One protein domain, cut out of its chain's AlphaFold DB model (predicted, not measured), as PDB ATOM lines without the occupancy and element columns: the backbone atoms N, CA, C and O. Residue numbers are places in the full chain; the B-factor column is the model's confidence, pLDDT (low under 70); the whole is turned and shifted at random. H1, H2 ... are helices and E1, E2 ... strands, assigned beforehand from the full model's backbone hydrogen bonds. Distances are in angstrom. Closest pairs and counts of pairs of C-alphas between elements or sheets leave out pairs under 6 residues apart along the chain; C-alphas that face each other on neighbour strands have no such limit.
ATOM      1  N   VAL A   9     136.099 128.419 104.201       98.12
ATOM      2  CA  VAL A   9     135.665 128.445 102.789       98.12
ATOM      3  C   VAL A   9     136.798 128.269 101.786       98.12
ATOM      4  O   VAL A   9     136.534 128.000 100.620       98.12
ATOM      5  N   ALA A  10     138.051 128.441 102.204       97.62
ATOM      6  CA  ALA A  10     139.206 128.154 101.364       97.62
ATOM      7  C   ALA A  10     140.438 127.853 102.216       97.62
ATOM      8  O   ALA A  10     140.596 128.406 103.308       97.62
ATOM      9  N   LEU A  11     141.315 127.016 101.678       97.44
ATOM     10  CA  LEU A  11     142.623 126.720 102.231       97.44
ATOM     11  C   LEU A  11     143.668 126.832 101.119       97.44
ATOM     12  O   LEU A  11     143.556 126.189 100.076       97.44
ATOM     13  N   GLU A  12     144.685 127.655 101.348       95.31
ATOM     14  CA  GLU A  12     145.759 127.910 100.389       95.31
ATOM     15  C   GLU A  12     147.118 127.706 101.059       95.31
ATOM     16  O   GLU A  12     147.270 127.915 102.266       95.31
ATOM     17  N   ARG A  13     148.114 127.296 100.272       92.62
ATOM     18  CA  ARG A  13     149.500 127.178 100.723       92.62
ATOM     19  C   ARG A  13     150.300 128.372 100.214       92.62
ATOM     20  O   ARG A  13     150.298 128.644  99.016       92.62
ATOM     21  N   ASP A  14     151.001 129.054 101.110       86.50
ATOM     22  CA  ASP A  14     151.955 130.113 100.783       86.50
ATOM     23  C   ASP A  14     153.379 129.741 101.244       86.50
ATOM     24  O   ASP A  14     153.637 128.635 101.724       86.50
ATOM     25  N   ALA A  15     154.344 130.648 101.056       81.69
ATOM     26  CA  ALA A  15     155.738 130.408 101.438       81.69
ATOM     27  C   ALA A  15     155.948 130.267 102.960       81.69
ATOM     28  O   ALA A  15     156.981 129.748 103.382       81.69
ATOM     29  N   ALA A  16     155.003 130.743 103.775       79.81
ATOM     30  CA  ALA A  16     155.056 130.706 105.232       79.81
ATOM     31  C   ALA A  16     154.278 129.522 105.833       79.81
ATOM     32  O   ALA A  16     154.458 129.232 107.012       79.81
ATOM     33  N   GLY A  17     153.448 128.825 105.049       90.25
ATOM     34  CA  GLY A  17     152.691 127.658 105.494       90.25
ATOM     35  C   GLY A  17     151.306 127.595 104.858       90.25
ATOM     36  O   GLY A  17     151.148 127.784 103.654       90.25
ATOM     37  N   TRP A  18     150.302 127.295 105.672       95.69
ATOM     38  CA  TRP A  18     148.899 127.245 105.282       95.69
ATOM     39  C   TRP A  18     148.156 128.505 105.712       95.69
ATOM     40  O   TRP A  18     148.401 129.061 106.785       95.69
ATOM     41  N   ARG A  19     147.187 128.916 104.900       96.69
ATOM     42  CA  ARG A  19     146.296 130.043 105.161       96.69
ATOM     43  C   ARG A  19     144.852 129.598 104.987       96.69
ATOM     44  O   ARG A  19     144.411 129.303 103.879       96.69
ATOM     45  N   LEU A  20     144.121 129.550 106.095       96.94
ATOM     46  CA  LEU A  20     142.695 129.244 106.114       96.94
ATOM     47  C   LEU A  20     141.894 130.542 106.023       96.94
ATOM     48  O   LEU A  20     142.049 131.419 106.873       96.94
ATOM     49  N   ARG A  21     141.001 130.648 105.041       97.88
ATOM     50  CA  ARG A  21     140.072 131.773 104.905       97.88
ATOM     51  C   ARG A  21     138.689 131.388 105.413       97.88
ATOM     52  O   ARG A  21     138.137 130.355 105.023       97.88
ATOM     53  N   LEU A  22     138.121 132.245 106.256       98.06
ATOM     54  CA  LEU A  22     136.753 132.131 106.750       98.06
ATOM     55  C   LEU A  22     135.775 132.916 105.863       98.06
ATOM     56  O   LEU A  22     136.166 133.859 105.175       98.06
ATOM     57  N   ALA A  23     134.491 132.557 105.905       97.75
ATOM     58  CA  ALA A  23     133.427 133.202 105.128       97.75
ATOM     59  C   ALA A  23     133.291 134.712 105.402       97.75
ATOM     60  O   ALA A  23     132.858 135.464 104.533       97.75
ATOM     61  N   ASP A  24     133.688 135.173 106.591       97.06
ATOM     62  CA  ASP A  24     133.685 136.594 106.964       97.06
ATOM     63  C   ASP A  24     134.960 137.355 106.553       97.06
ATOM     64  O   ASP A  24     135.146 138.511 106.933       97.06
ATOM     65  N   GLY A  25     135.838 136.716 105.776       96.56
ATOM     66  CA  GLY A  25     137.062 137.306 105.239       96.56
ATOM     67  C   GLY A  25     138.263 137.255 106.181       96.56
ATOM     68  O   GLY A  25     139.354 137.645 105.768       96.56
ATOM     69  N   ARG A  26     138.115 136.767 107.422       97.00
ATOM     70  CA  ARG A  26     139.270 136.536 108.300       97.00
ATOM     71  C   ARG A  26     140.172 135.448 107.722       97.00
ATOM     72  O   ARG A  26     139.695 134.436 107.210       97.00
ATOM     73  N   GLU A  27     141.474 135.634 107.888       96.12
ATOM     74  CA  GLU A  27     142.497 134.667 107.499       96.12
ATOM     75  C   GLU A  27     143.269 134.192 108.728       96.12
ATOM     76  O   GLU A  27     143.631 134.988 109.597       96.12
ATOM     77  N   LEU A  28     143.512 132.886 108.801       95.06
ATOM     78  CA  LEU A  28     144.221 132.237 109.896       95.06
ATOM     79  C   LEU A  28     145.454 131.510 109.338       95.06
ATOM     80  O   LEU A  28     145.287 130.600 108.521       95.06
ATOM     81  N   PRO A  29     146.679 131.884 109.752       94.94
ATOM     82  CA  PRO A  29     147.880 131.146 109.384       94.94
ATOM     83  C   PRO A  29     147.996 129.848 110.196       94.94
ATOM     84  O   PRO A  29     147.613 129.808 111.369       94.94
ATOM     85  N   ALA A  30     148.557 128.803 109.592       93.56
ATOM     86  CA  ALA A  30     148.842 127.532 110.247       93.56
ATOM     87  C   ALA A  30     150.070 126.842 109.636       93.56
ATOM     88  O   ALA A  30     150.244 126.825 108.423       93.56
ATOM     89  N   ASP A  31     150.898 126.200 110.460       92.75
ATOM     90  CA  ASP A  31     152.003 125.369 109.958       92.75
ATOM     91  C   ASP A  31     151.502 124.032 109.389       92.75
ATOM     92  O   ASP A  31     152.099 123.465 108.471       92.75
ATOM     93  N   ARG A  32     150.414 123.508 109.965       94.50
ATOM     94  CA  ARG A  32     149.798 122.209 109.665       94.50
ATOM     95  C   ARG A  32     148.283 122.309 109.798       94.50
ATOM     96  O   ARG A  32     147.797 123.036 110.665       94.50
ATOM     97  N   VAL A  33     147.542 121.561 108.983       96.56
ATOM     98  CA  VAL A  33     146.072 121.589 108.973       96.56
ATOM     99  C   VAL A  33     145.507 120.177 109.001       96.56
ATOM    100  O   VAL A  33     145.865 119.343 108.177       96.56
ATOM    101  N   VAL A  34     144.591 119.921 109.935       97.44
ATOM    102  CA  VAL A  34     143.831 118.668 110.017       97.44
ATOM    103  C   VAL A  34     142.379 118.961 109.656       97.44
ATOM    104  O   VAL A  34     141.699 119.709 110.360       97.44
ATOM    105  N   LEU A  35     141.903 118.377 108.559       96.94
ATOM    106  CA  LEU A  35     140.528 118.491 108.088       96.94
ATOM    107  C   LEU A  35     139.686 117.363 108.695       96.94
ATOM    108  O   LEU A  35     139.816 116.198 108.325       96.94
ATOM    109  N   ALA A  36     138.821 117.734 109.640       94.94
ATOM    110  CA  ALA A  36     137.891 116.846 110.340       94.94
ATOM    111  C   ALA A  36     136.445 117.361 110.195       94.94
ATOM    112  O   ALA A  36     135.759 117.626 111.182       94.94
ATOM    113  N   THR A  37     136.009 117.580 108.951       92.50
ATOM    114  CA  THR A  37     134.762 118.290 108.596       92.50
ATOM    115  C   THR A  37     133.474 117.514 108.892       92.50
ATOM    116  O   THR A  37     132.400 118.106 108.883       92.50
ATOM    117  N   GLY A  38     133.562 116.226 109.239       90.94
ATOM    118  CA  GLY A  38     132.412 115.425 109.666       90.94
ATOM    119  C   GLY A  38     131.502 114.997 108.509       90.94
ATOM    120  O   GLY A  38     131.984 114.730 107.411       90.94
ATOM    121  N   HIS A  39     130.198 114.865 108.778       90.06
ATOM    122  CA  HIS A  39     129.207 114.465 107.773       90.06
ATOM    123  C   HIS A  39     128.987 115.583 106.739       90.06
ATOM    124  O   HIS A  39     128.611 116.688 107.136       90.06
ATOM    125  N   PRO A  40     129.174 115.319 105.433       89.06
ATOM    126  CA  PRO A  40     128.880 116.301 104.401       89.06
ATOM    127  C   PRO A  40     127.378 116.381 104.112       89.06
ATOM    128  O   PRO A  40     126.619 115.429 104.300       89.06
ATOM    129  N   VAL A  41     126.962 117.526 103.574       90.12
ATOM    130  CA  VAL A  41     125.593 117.764 103.102       90.12
ATOM    131  C   VAL A  41     125.581 117.606 101.584       90.12
ATOM    132  O   VAL A  41     125.528 118.580 100.840       90.12
ATOM    133  N   THR A  42     125.656 116.362 101.112       91.94
ATOM    134  CA  THR A  42     125.767 116.062  99.677       91.94
ATOM    135  C   THR A  42     124.519 116.469  98.887       91.94
ATOM    136  O   THR A  42     123.399 116.562  99.414       91.94
ATOM    137  N   GLY A  43     124.730 116.767  97.605       92.81
ATOM    138  CA  GLY A  43     123.676 117.004  96.631       92.81
ATOM    139  C   GLY A  43     122.747 115.795  96.519       92.81
ATOM    140  O   GLY A  43     123.179 114.648  96.584       92.81
ATOM    141  N   ARG A 401     134.647 122.275  97.610       97.38
ATOM    142  CA  ARG A 401     134.753 122.690  96.197       97.38
ATOM    143  C   ARG A 401     136.074 123.396  95.909       97.38
ATOM    144  O   ARG A 401     136.666 123.161  94.860       97.38
ATOM    145  N   GLN A 402     136.547 124.236  96.829       97.88
ATOM    146  CA  GLN A 402     137.822 124.928  96.670       97.88
ATOM    147  C   GLN A 402     139.014 123.964  96.718       97.88
ATOM    148  O   GLN A 402     139.898 124.084  95.874       97.88
ATOM    149  N   LEU A 403     139.032 122.999  97.640       97.44
ATOM    150  CA  LEU A 403     140.104 122.003  97.751       97.44
ATOM    151  C   LEU A 403     140.180 121.095  96.516       97.44
ATOM    152  O   LEU A 403     141.277 120.827  96.028       97.44
ATOM    153  N   VAL A 404     139.029 120.681  95.977       97.19
ATOM    154  CA  VAL A 404     138.952 119.916  94.720       97.19
ATOM    155  C   VAL A 404     139.437 120.759  93.541       97.19
ATOM    156  O   VAL A 404     140.282 120.315  92.770       97.19
ATOM    157  N   ALA A 405     138.973 122.007  93.418       97.50
ATOM    158  CA  ALA A 405     139.392 122.901  92.336       97.50
ATOM    159  C   ALA A 405     140.892 123.245  92.384       97.50
ATOM    160  O   ALA A 405     141.518 123.426  91.342       97.50
ATOM    161  N   ALA A 406     141.474 123.321  93.585       96.38
ATOM    162  CA  ALA A 406     142.909 123.505  93.796       96.38
ATOM    163  C   ALA A 406     143.728 122.219  93.570       96.38
ATOM    164  O   ALA A 406     144.954 122.260  93.647       96.38
ATOM    165  N   GLY A 407     143.066 121.087  93.317       96.38
ATOM    166  CA  GLY A 407     143.692 119.783  93.137       96.38
ATOM    167  C   GLY A 407     144.283 119.182  94.412       96.38
ATOM    168  O   GLY A 407     145.097 118.273  94.314       96.38
ATOM    169  N   LEU A 408     143.901 119.684  95.592       96.62
ATOM    170  CA  LEU A 408     144.393 119.215  96.892       96.62
ATOM    171  C   LEU A 408     143.599 118.023  97.429       96.62
ATOM    172  O   LEU A 408     144.132 117.253  98.222       96.62
ATOM    173  N   TRP A 409     142.329 117.903  97.038       96.94
ATOM    174  CA  TRP A 409     141.463 116.768  97.344       96.94
ATOM    175  C   TRP A 409     141.047 116.083  96.048       96.94
ATOM    176  O   TRP A 409     140.509 116.725  95.146       96.94
ATOM    177  N   THR A 410     141.260 114.776  95.990       97.06
ATOM    178  CA  THR A 410     140.803 113.897  94.914       97.06
ATOM    179  C   THR A 410     139.932 112.791  95.492       97.06
ATOM    180  O   THR A 410     140.027 112.480  96.684       97.06
ATOM    181  N   SER A 411     139.049 112.228  94.666       96.06
ATOM    182  CA  SER A 411     138.251 111.076  95.074       96.06
ATOM    183  C   SER A 411     139.079 109.796  94.984       96.06
ATOM    184  O   SER A 411     139.901 109.637  94.080       96.06
ATOM    185  N   TRP A 412     138.879 108.882  95.927       95.94
ATOM    186  CA  TRP A 412     139.521 107.580  95.938       95.94
ATOM    187  C   TRP A 412     138.737 106.588  95.081       95.94
ATOM    188  O   TRP A 412     137.588 106.241  95.391       95.94
ATOM    189  N   ALA A 413     139.399 106.086  94.040       95.50
ATOM    190  CA  ALA A 413     138.902 105.013  93.196       95.50
ATOM    191  C   ALA A 413     139.590 103.684  93.522       95.50
ATOM    192  O   ALA A 413     140.818 103.583  93.567       95.50
ATOM    193  N   ASN A 414     138.783 102.642  93.715       95.81
ATOM    194  CA  ASN A 414     139.261 101.271  93.759       95.81
ATOM    195  C   ASN A 414     139.467 100.755  92.329       95.81
ATOM    196  O   ASN A 414     138.491 100.526  91.621       95.81
ATOM    197  N   GLU A 415     140.718 100.535  91.938       94.81
ATOM    198  CA  GLU A 415     141.110 100.005  90.618       94.81
ATOM    199  C   GLU A 415     141.448  98.497  90.660       94.81
ATOM    200  O   GLU A 415     142.002  97.921  89.718       94.81
ATOM    201  N   ALA A 416     141.182  97.828  91.786       92.94
ATOM    202  CA  ALA A 416     141.545  96.433  91.977       92.94
ATOM    203  C   ALA A 416     140.626  95.478  91.193       92.94
ATOM    204  O   ALA A 416     139.404  95.609  91.202       92.94
ATOM    205  N   GLY A 417     141.199  94.439  90.576       88.31
ATOM    206  CA  GLY A 417     140.424  93.389  89.895       88.31
ATOM    207  C   GLY A 417     139.994  93.710  88.457       88.31
ATOM    208  O   GLY A 417     139.156  92.999  87.916       88.31
ATOM    209  N   GLY A 418     140.577  94.736  87.823       88.12
ATOM    210  CA  GLY A 418     140.371  95.035  86.395       88.12
ATOM    211  C   GLY A 418     139.148  95.901  86.075       88.12
ATOM    212  O   GLY A 418     138.873  96.152  84.903       88.12
ATOM    213  N   GLU A 419     138.448  96.379  87.101       93.81
ATOM    214  CA  GLU A 419     137.375  97.371  87.021       93.81
ATOM    215  C   GLU A 419     137.717  98.573  87.913       93.81
ATOM    216  O   GLU A 419     138.523  98.447  88.834       93.81
ATOM    217  N   SER A 420     137.070  99.715  87.662       94.94
ATOM    218  CA  SER A 420     137.206 100.931  88.473       94.94
ATOM    219  C   SER A 420     135.921 101.218  89.251       94.94
ATOM    220  O   SER A 420     134.801 101.151  88.722       94.94
ATOM    221  N   PHE A 421     136.067 101.559  90.529       96.38
ATOM    222  CA  PHE A 421     134.985 102.032  91.379       96.38
ATOM    223  C   PHE A 421     135.413 103.252  92.189       96.38
ATOM    224  O   PHE A 421     136.055 103.121  93.228       96.38
ATOM    225  N   ASP A 422     134.987 104.429  91.736       95.94
ATOM    226  CA  ASP A 422     135.061 105.661  92.519       95.94
ATOM    227  C   ASP A 422     134.096 105.605  93.711       95.94
ATOM    228  O   ASP A 422     132.892 105.379  93.546       95.94
ATOM    229  N   THR A 423     134.642 105.774  94.916       93.75
ATOM    230  CA  THR A 423     133.890 105.693  96.173       93.75
ATOM    231  C   THR A 423     133.352 107.034  96.659       93.75
ATOM    232  O   THR A 423     132.555 107.049  97.595       93.75
ATOM    233  N   GLY A 424     133.802 108.150  96.079       94.00
ATOM    234  CA  GLY A 424     133.505 109.495  96.570       94.00
ATOM    235  C   GLY A 424     134.252 109.882  97.858       94.00
ATOM    236  O   GLY A 424     134.083 111.001  98.338       94.00
ATOM    237  N   GLY A 425     135.054 108.997  98.456       95.31
ATOM    238  CA  GLY A 425     135.868 109.318  99.633       95.31
ATOM    239  C   GLY A 425     137.127 110.094  99.259       95.31
ATOM    240  O   GLY A 425     137.688 109.869  98.194       95.31
ATOM    241  N   VAL A 426     137.623 110.980 100.124       96.75
ATOM    242  CA  VAL A 426     138.895 111.680  99.872       96.75
ATOM    243  C   VAL A 426     140.045 110.674  99.864       96.75
ATOM    244  O   VAL A 426     140.250 109.966 100.853       96.75
ATOM    245  N   ALA A 427     140.813 110.651  98.773       97.31
ATOM    246  CA  ALA A 427     141.997 109.817  98.641       97.31
ATOM    247  C   ALA A 427     143.087 110.277  99.607       97.31
ATOM    248  O   ALA A 427     143.511 111.435  99.586       97.31
ATOM    249  N   VAL A 428     143.550 109.360 100.451       97.50
ATOM    250  CA  VAL A 428     144.589 109.601 101.449       97.50
ATOM    251  C   VAL A 428     145.681 108.542 101.389       97.50
ATOM    252  O   VAL A 428     145.465 107.403 100.976       97.50
ATOM    253  N   THR A 429     146.873 108.899 101.855       96.69
ATOM    254  CA  THR A 429     147.923 107.925 102.162       96.69
ATOM    255  C   THR A 429     147.482 106.972 103.279       96.69
ATOM    256  O   THR A 429     146.558 107.261 104.045       96.69
ATOM    257  N   ALA A 430     148.255 105.902 103.493       93.75
ATOM    258  CA  ALA A 430     148.318 105.270 104.812       93.75
ATOM    259  C   ALA A 430     148.679 106.311 105.897       93.75
ATOM    260  O   ALA A 430     149.007 107.463 105.583       93.75
ATOM    261  N   ALA A 431     148.636 105.931 107.179       93.75
ATOM    262  CA  ALA A 431     149.024 106.815 108.282       93.75
ATOM    263  C   ALA A 431     150.299 107.623 107.922       93.75
ATOM    264  O   ALA A 431     151.303 107.015 107.544       93.75
ATOM    265  N   PRO A 432     150.254 108.972 107.954       95.88
ATOM    266  CA  PRO A 432     149.346 109.806 108.746       95.88
ATOM    267  C   PRO A 432     148.124 110.378 107.990       95.88
ATOM    268  O   PRO A 432     147.596 111.397 108.412       95.88
ATOM    269  N   TYR A 433     147.643 109.748 106.910       96.62
ATOM    270  CA  TYR A 433     146.403 110.139 106.200       96.62
ATOM    271  C   TYR A 433     146.454 111.541 105.570       96.62
ATOM    272  O   TYR A 433     145.571 112.385 105.762       96.62
ATOM    273  N   ARG A 434     147.519 111.798 104.809       97.88
ATOM    274  CA  ARG A 434     147.644 113.008 103.988       97.88
ATOM    275  C   ARG A 434     146.792 112.842 102.733       97.88
ATOM    276  O   ARG A 434     146.820 111.745 102.174       97.88
ATOM    277  N   PRO A 435     146.058 113.870 102.276       97.94
ATOM    278  CA  PRO A 435     145.323 113.751 101.029       97.94
ATOM    279  C   PRO A 435     146.293 113.627  99.852       97.94
ATOM    280  O   PRO A 435     147.401 114.174  99.897       97.94
ATOM    281  N   LEU A 436     145.870 112.900  98.824       97.75
ATOM    282  CA  LEU A 436     146.585 112.770  97.560       97.75
ATOM    283  C   LEU A 436     146.080 113.831  96.579       97.75
ATOM    284  O   LEU A 436     144.871 113.986  96.379       97.75
ATOM    285  N   ASP A 437     147.010 114.570  95.984       96.31
ATOM    286  CA  ASP A 437     146.695 115.580  94.980       96.31
ATOM    287  C   ASP A 437     146.330 114.960  93.614       96.31
ATOM    288  O   ASP A 437     146.298 113.741  93.432       96.31
ATOM    289  N   VAL A 438     146.051 115.808  92.622       96.00
ATOM    290  CA  VAL A 438     145.671 115.389  91.256       96.00
ATOM    291  C   VAL A 438     146.731 114.583  90.499       96.00
ATOM    292  O   VAL A 438     146.397 113.979  89.480       96.00
ATOM    293  N   ILE A 439     147.988 114.574  90.952       95.00
ATOM    294  CA  ILE A 439     149.050 113.732  90.383       95.00
ATOM    295  C   ILE A 439     149.349 112.503  91.255       95.00
ATOM    296  O   ILE A 439     150.205 111.701  90.887       95.00
ATOM    297  N   GLY A 440     148.615 112.322  92.358       95.31
ATOM    298  CA  GLY A 440     148.742 111.193  93.278       95.31
ATOM    299  C   GLY A 440     149.801 111.384  94.363       95.31
ATOM    300  O   GLY A 440     150.144 110.415  95.040       95.31
ATOM    301  N   GLU A 441     150.322 112.599  94.547       97.50
ATOM    302  CA  GLU A 441     151.354 112.884  95.542       97.50
ATOM    303  C   GLU A 441     150.740 113.334  96.881       97.50
ATOM    304  O   GLU A 441     149.745 114.069  96.904       97.50
ATOM    305  N   PRO A 442     151.315 112.930  98.030       97.44
ATOM    306  CA  PRO A 442     150.842 113.376  99.336       97.44
ATOM    307  C   PRO A 442     151.019 114.885  99.543       97.44
ATOM    308  O   PRO A 442     152.121 115.427  99.425       97.44
ATOM    309  N   VAL A 443     149.958 115.569  99.968       96.25
ATOM    310  CA  VAL A 443     150.011 117.004 100.275       96.25
ATOM    311  C   VAL A 443     150.650 117.242 101.647       96.25
ATOM    312  O   VAL A 443     150.041 117.038 102.700       96.25
ATOM    313  N   GLU A 444     151.896 117.713 101.646       93.44
ATOM    314  CA  GLU A 444     152.673 117.951 102.867       93.44
ATOM    315  C   GLU A 444     152.021 118.948 103.836       93.44
ATOM    316  O   GLU A 444     151.715 120.094 103.498       93.44
ATOM    317  N   GLY A 445     151.884 118.527 105.094       93.00
ATOM    318  CA  GLY A 445     151.329 119.328 106.181       93.00
ATOM    319  C   GLY A 445     149.806 119.483 106.180       93.00
ATOM    320  O   GLY A 445     149.290 120.259 106.990       93.00
ATOM    321  N   LEU A 446     149.106 118.748 105.313       96.94
ATOM    322  CA  LEU A 446     147.654 118.617 105.301       96.94
ATOM    323  C   LEU A 446     147.264 117.178 105.661       96.94
ATOM    324  O   LEU A 446     147.878 116.229 105.185       96.94
ATOM    325  N   TYR A 447     146.229 117.018 106.478       98.06
ATOM    326  CA  TYR A 447     145.736 115.714 106.929       98.06
ATOM    327  C   TYR A 447     144.217 115.666 106.829       98.06
ATOM    328  O   TYR A 447     143.554 116.686 107.038       98.06
ATOM    329  N   VAL A 448     143.661 114.487 106.566       97.00
ATOM    330  CA  VAL A 448     142.213 114.263 106.520       97.00
ATOM    331  C   VAL A 448     141.854 113.157 107.503       97.00
ATOM    332  O   VAL A 448     142.436 112.077 107.480       97.00
ATOM    333  N   LEU A 449     140.909 113.438 108.400       94.56
ATOM    334  CA  LEU A 449     140.548 112.533 109.487       94.56
ATOM    335  C   LEU A 449     139.031 112.344 109.574       94.56
ATOM    336  O   LEU A 449     138.267 113.308 109.637       94.56
ATOM    337  N   GLY A 450     138.606 111.087 109.681       93.12
ATOM    338  CA  GLY A 450     137.217 110.719 109.941       93.12
ATOM    339  C   GLY A 450     136.383 110.578 108.670       93.12
ATOM    340  O   GLY A 450     136.840 110.033 107.675       93.12
ATOM    341  N   ILE A 451     135.135 111.036 108.725       93.81
ATOM    342  CA  ILE A 451     134.112 110.796 107.693       93.81
ATOM    343  C   ILE A 451     134.528 111.198 106.265       93.81
ATOM    344  O   ILE A 451     134.140 110.474 105.352       93.81
ATOM    345  N   PRO A 452     135.324 112.258 106.019       94.69
ATOM    346  CA  PRO A 452     135.752 112.570 104.654       94.69
ATOM    347  C   PRO A 452     136.556 111.451 103.973       94.69
ATOM    348  O   PRO A 452     136.596 111.412 102.751       94.69
ATOM    349  N   THR A 453     137.172 110.534 104.732       94.25
ATOM    350  CA  THR A 453     137.883 109.365 104.179       94.25
ATOM    351  C   THR A 453     136.992 108.122 104.056       94.25
ATOM    352  O   THR A 453     137.495 107.040 103.746       94.25
ATOM    353  N   GLU A 454     135.694 108.220 104.372       92.88
ATOM    354  CA  GLU A 454     134.743 107.117 104.194       92.88
ATOM    355  C   GLU A 454     134.651 106.764 102.704       92.88
ATOM    356  O   GLU A 454     134.500 107.653 101.873       92.88
ATOM    357  N   GLY A 455     134.762 105.478 102.368       89.75
ATOM    358  CA  GLY A 455     134.846 105.004 100.979       89.75
ATOM    359  C   GLY A 455     136.195 104.352 100.688       89.75
ATOM    360  O   GLY A 455     136.229 103.179 100.337       89.75
ATOM    361  N   GLN A 456     137.307 105.042 100.962       93.19
ATOM    362  CA  GLN A 456     138.628 104.394 101.028       93.19
ATOM    363  C   GLN A 456     138.772 103.559 102.305       93.19
ATOM    364  O   GLN A 456     139.359 102.473 102.306       93.19
ATOM    365  N   ARG A 457     138.245 104.100 103.405       93.00
ATOM    366  CA  ARG A 457     138.287 103.502 104.735       93.00
ATOM    367  C   ARG A 457     136.875 103.258 105.218       93.00
ATOM    368  O   ARG A 457     136.007 104.118 105.063       93.00
ATOM    369  N   TRP A 458     136.633 102.105 105.825       92.50
ATOM    370  CA  TRP A 458     135.289 101.748 106.252       92.50
ATOM    371  C   TRP A 458     135.000 102.132 107.707       92.50
ATOM    372  O   TRP A 458     135.759 101.830 108.637       92.50
ATOM    373  N   PHE A 459     133.807 102.685 107.930       88.06
ATOM    374  CA  PHE A 459     133.213 102.892 109.247       88.06
ATOM    375  C   PHE A 459     133.940 103.965 110.075       88.06
ATOM    376  O   PHE A 459     134.224 103.778 111.263       88.06
ATOM    377  N   MET A 460     134.220 105.109 109.454       89.12
ATOM    378  CA  MET A 460     134.849 106.291 110.057       89.12
ATOM    379  C   MET A 460     133.848 107.215 110.770       89.12
ATOM    380  O   MET A 460     134.228 108.223 111.364       89.12
ATOM    381  N   GLN A 461     132.568 106.840 110.769       83.12
ATOM    382  CA  GLN A 461     131.460 107.573 111.393       83.12
ATOM    383  C   GLN A 461     131.365 107.381 112.917       83.12
ATOM    384  O   GLN A 461     130.641 108.110 113.593       83.12
ATOM    385  N   VAL A 462     132.066 106.394 113.490       74.19
ATOM    386  CA  VAL A 462     131.961 106.056 114.921       74.19
ATOM    387  C   VAL A 462     133.312 106.190 115.617       74.19
ATOM    388  O   VAL A 462     134.161 105.305 115.531       74.19
ATOM    389  N   GLY A 463     133.464 107.272 116.382       63.16
ATOM    390  CA  GLY A 463     134.609 107.500 117.273       63.16
ATOM    391  C   GLY A 463     134.408 107.011 118.714       63.16
ATOM    392  O   GLY A 463     135.347 107.032 119.503       63.16
ATOM    393  N   SER A 464     133.202 106.573 119.097       65.06
ATOM    394  CA  SER A 464     132.917 106.114 120.465       65.06
ATOM    395  C   SER A 464     133.452 104.703 120.710       65.06
ATOM    396  O   SER A 464     133.134 103.780 119.953       65.06
ATOM    397  N   THR A 465     134.195 104.513 121.797       66.00
ATOM    398  CA  THR A 465     134.859 103.246 122.131       66.00
ATOM    399  C   THR A 465     134.455 102.769 123.521       66.00
ATOM    400  O   THR A 465     133.957 103.542 124.344       66.00
ATOM    401  N   ARG A 466     134.685 101.481 123.811       72.69
ATOM    402  CA  ARG A 466     134.746 101.064 125.214       72.69
ATOM    403  C   ARG A 466     135.977 101.726 125.870       72.69
ATOM    404  O   ARG A 466     136.988 101.897 125.183       72.69
ATOM    405  N   PRO A 467     135.911 102.112 127.155       72.62
ATOM    406  CA  PRO A 467     137.071 102.623 127.881       72.62
ATOM    407  C   PRO A 467     138.249 101.638 127.845       72.62
ATOM    408  O   PRO A 467     138.051 100.446 128.062       72.62
ATOM    409  N   GLY A 468     139.467 102.132 127.613       73.69
ATOM    410  CA  GLY A 468     140.693 101.324 127.634       73.69
ATOM    411  C   GLY A 468     141.359 101.172 126.262       73.69
ATOM    412  O   GLY A 468     142.365 101.838 126.019       73.69
ATOM    413  N   PRO A 469     140.863 100.299 125.364       75.50
ATOM    414  CA  PRO A 469     141.489 100.076 124.066       75.50
ATOM    415  C   PRO A 469     141.292 101.268 123.125       75.50
ATOM    416  O   PRO A 469     140.180 101.776 122.970       75.50
ATOM    417  N   TRP A 470     142.366 101.661 122.441       82.50
ATOM    418  CA  TRP A 470     142.267 102.565 121.300       82.50
ATOM    419  C   TRP A 470     141.540 101.854 120.166       82.50
ATOM    420  O   TRP A 470     141.878 100.724 119.810       82.50
ATOM    421  N   THR A 471     140.535 102.512 119.595       81.56
ATOM    422  CA  THR A 471     140.047 102.109 118.279       81.56
ATOM    423  C   THR A 471     140.962 102.670 117.212       81.56
ATOM    424  O   THR A 471     141.768 103.564 117.462       81.56
ATOM    425  N   GLN A 472     140.782 102.176 115.994       83.81
ATOM    426  CA  GLN A 472     141.453 102.727 114.829       83.81
ATOM    427  C   GLN A 472     141.212 104.234 114.696       83.81
ATOM    428  O   GLN A 472     142.167 104.951 114.492       83.81
ATOM    429  N   PHE A 473     140.005 104.747 114.972       86.19
ATOM    430  CA  PHE A 473     139.757 106.197 114.951       86.19
ATOM    431  C   PHE A 473     140.693 106.974 115.901       86.19
ATOM    432  O   PHE A 473     141.229 108.015 115.530       86.19
ATOM    433  N   THR A 474     140.921 106.465 117.119       88.94
ATOM    434  CA  THR A 474     141.885 107.055 118.064       88.94
ATOM    435  C   THR A 474     143.323 106.908 117.569       88.94
ATOM    436  O   THR A 474     144.087 107.862 117.664       88.94
ATOM    437  N   ALA A 475     143.686 105.740 117.033       90.50
ATOM    438  CA  ALA A 475     145.018 105.493 116.487       90.50
ATOM    439  C   ALA A 475     145.323 106.390 115.274       90.50
ATOM    440  O   ALA A 475     146.432 106.898 115.151       90.50
ATOM    441  N   ASP A 476     144.331 106.649 114.422       92.38
ATOM    442  CA  ASP A 476     144.469 107.528 113.266       92.38
ATOM    443  C   ASP A 476     144.702 108.972 113.706       92.38
ATOM    444  O   ASP A 476     145.594 109.649 113.200       92.38
ATOM    445  N   ALA A 477     143.917 109.435 114.685       93.44
ATOM    446  CA  ALA A 477     144.072 110.760 115.264       93.44
ATOM    447  C   ALA A 477     145.442 110.930 115.940       93.44
ATOM    448  O   ALA A 477     146.043 111.999 115.827       93.44
ATOM    449  N   ASP A 478     145.946 109.891 116.613       94.62
ATOM    450  CA  ASP A 478     147.280 109.885 117.219       94.62
ATOM    451  C   ASP A 478     148.389 109.931 116.160       94.62
ATOM    452  O   ASP A 478     149.299 110.746 116.276       94.62
ATOM    453  N   ALA A 479     148.274 109.155 115.077       95.44
ATOM    454  CA  ALA A 479     149.229 109.191 113.969       95.44
ATOM    455  C   ALA A 479     149.278 110.570 113.288       95.44
ATOM    456  O   ALA A 479     150.362 111.103 113.040       95.44
ATOM    457  N   VAL A 480     148.110 111.177 113.043       96.38
ATOM    458  CA  VAL A 480     148.004 112.554 112.535       96.38
ATOM    459  C   VAL A 480     148.651 113.536 113.509       96.38
ATOM    460  O   VAL A 480     149.440 114.381 113.096       96.38
ATOM    461  N   ALA A 481     148.345 113.435 114.805       95.38
ATOM    462  CA  ALA A 481     148.893 114.334 115.816       95.38
ATOM    463  C   ALA A 481     150.418 114.197 115.947       95.38
ATOM    464  O   ALA A 481     151.113 115.207 116.042       95.38
ATOM    465  N   ALA A 482     150.942 112.971 115.927       95.25
ATOM    466  CA  ALA A 482     152.369 112.694 116.008       95.25
ATOM    467  C   ALA A 482     153.132 113.327 114.836       95.25
ATOM    468  O   ALA A 482     154.138 113.998 115.066       95.25
ATOM    469  N   ASP A 483     152.632 113.175 113.605       95.44
ATOM    470  CA  ASP A 483     153.256 113.764 112.414       95.44
ATOM    471  C   ASP A 483     153.079 115.291 112.362       95.44
ATOM    472  O   ASP A 483     154.040 116.019 112.116       95.44
ATOM    473  N   ALA A 484     151.888 115.806 112.680       93.56
ATOM    474  CA  ALA A 484     151.619 117.245 112.678       93.56
ATOM    475  C   ALA A 484     152.462 118.011 113.713       93.56
ATOM    476  O   ALA A 484     152.789 119.180 113.509       93.56
ATOM    477  N   LEU A 485     152.822 117.368 114.828       91.81
ATOM    478  CA  LEU A 485     153.682 117.946 115.861       91.81
ATOM    479  C   LEU A 485     155.176 117.689 115.617       91.81
ATOM    480  O   LEU A 485     156.017 118.302 116.286       91.81
ATOM    481  N   ALA A 486     155.533 116.808 114.679       90.25
ATOM    482  CA  ALA A 486     156.920 116.480 114.389       90.25
ATOM    483  C   ALA A 486     157.674 117.707 113.848       90.25
ATOM    484  O   ALA A 486     157.256 118.369 112.900       90.25
TER     485      ALA A 486
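Overview. This is residues 9 to 43 and 401 to 486 of the 508 residues of the protein "FAD/NAD(P)-binding protein" of Kitasatospora sp. NA04385 (UniProt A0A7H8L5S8). A parallel pair of short strands, E4 and E7, sits in the middle among long loops, with residues 476 to 484 of H2 packed on it; a small sheet of E1, E2 and E3 lies at one end and the hairpin of E5 and E6 at the other, its tip, residues 415 to 420, sticking out. The 121 printed residues hold two named helices and seven named strands, in the order E1 E2 E3 E4 H1 E5 E6 E7 H2. The class is mixed, helices and strands, with under half of the residues in named elements. The whole is compact, with a radius of gyration of the C-alphas of 15.1 A, and spans 41 by 40 by 30 A.

Arrangement. E1, residues 9 to 14, E2, residues 17 to 22, and E3, residues 27 to 30, form a meander, each strand the antiparallel neighbour of the one before, in two hairpins. N 12 and O 19 are 3.0 A apart, and N 20 and O 28 2.9 A, within hydrogen-bond range. E4, residues 33 to 35, meets E3 only through their tight link. H1, residues 401 to 405, only grazes the meander's sheet; its closest C-alphas to E1 are those of Ala 10 and Gln 402, 5.9 A apart. E5, residues 411 to 414, and E6, residues 421 to 426, form an antiparallel hairpin, with N 412 and O 425 2.7 A apart. E7, residues 446 to 448, is parallel to E4 at 20 degrees, with N 35 and O 447 2.8 A apart. The closest C-alphas of E7 and H2, residues 472 to 485, are those of Tyr 447 and Val 480, 6.8 A apart. H2 and E1 are apart. In H1 and H2 every O i to N i+4 pair is within hydrogen-bond range.

Along the chain. E1 begins at C-alpha 9, (135.665, 128.445, 102.789), and measures 16.5 A; E2 measures 16.6 A and E6 13.4 A. H2, 19.6 A long, ends at C-alpha 485, (153.682, 117.946, 115.861).

Size, cuts and confidence. The C-alphas of Asp 24 and Gly 417 are the two farthest apart, at 46.9 A. Residues 44 to 400 are not printed, and C-alphas 43 and 401 are 12.5 A apart across the cut. The links E6 to E7 and E7 to H2 are long, with 19 and 23 residues. The pLDDT is under 70 at residues 463 to 465.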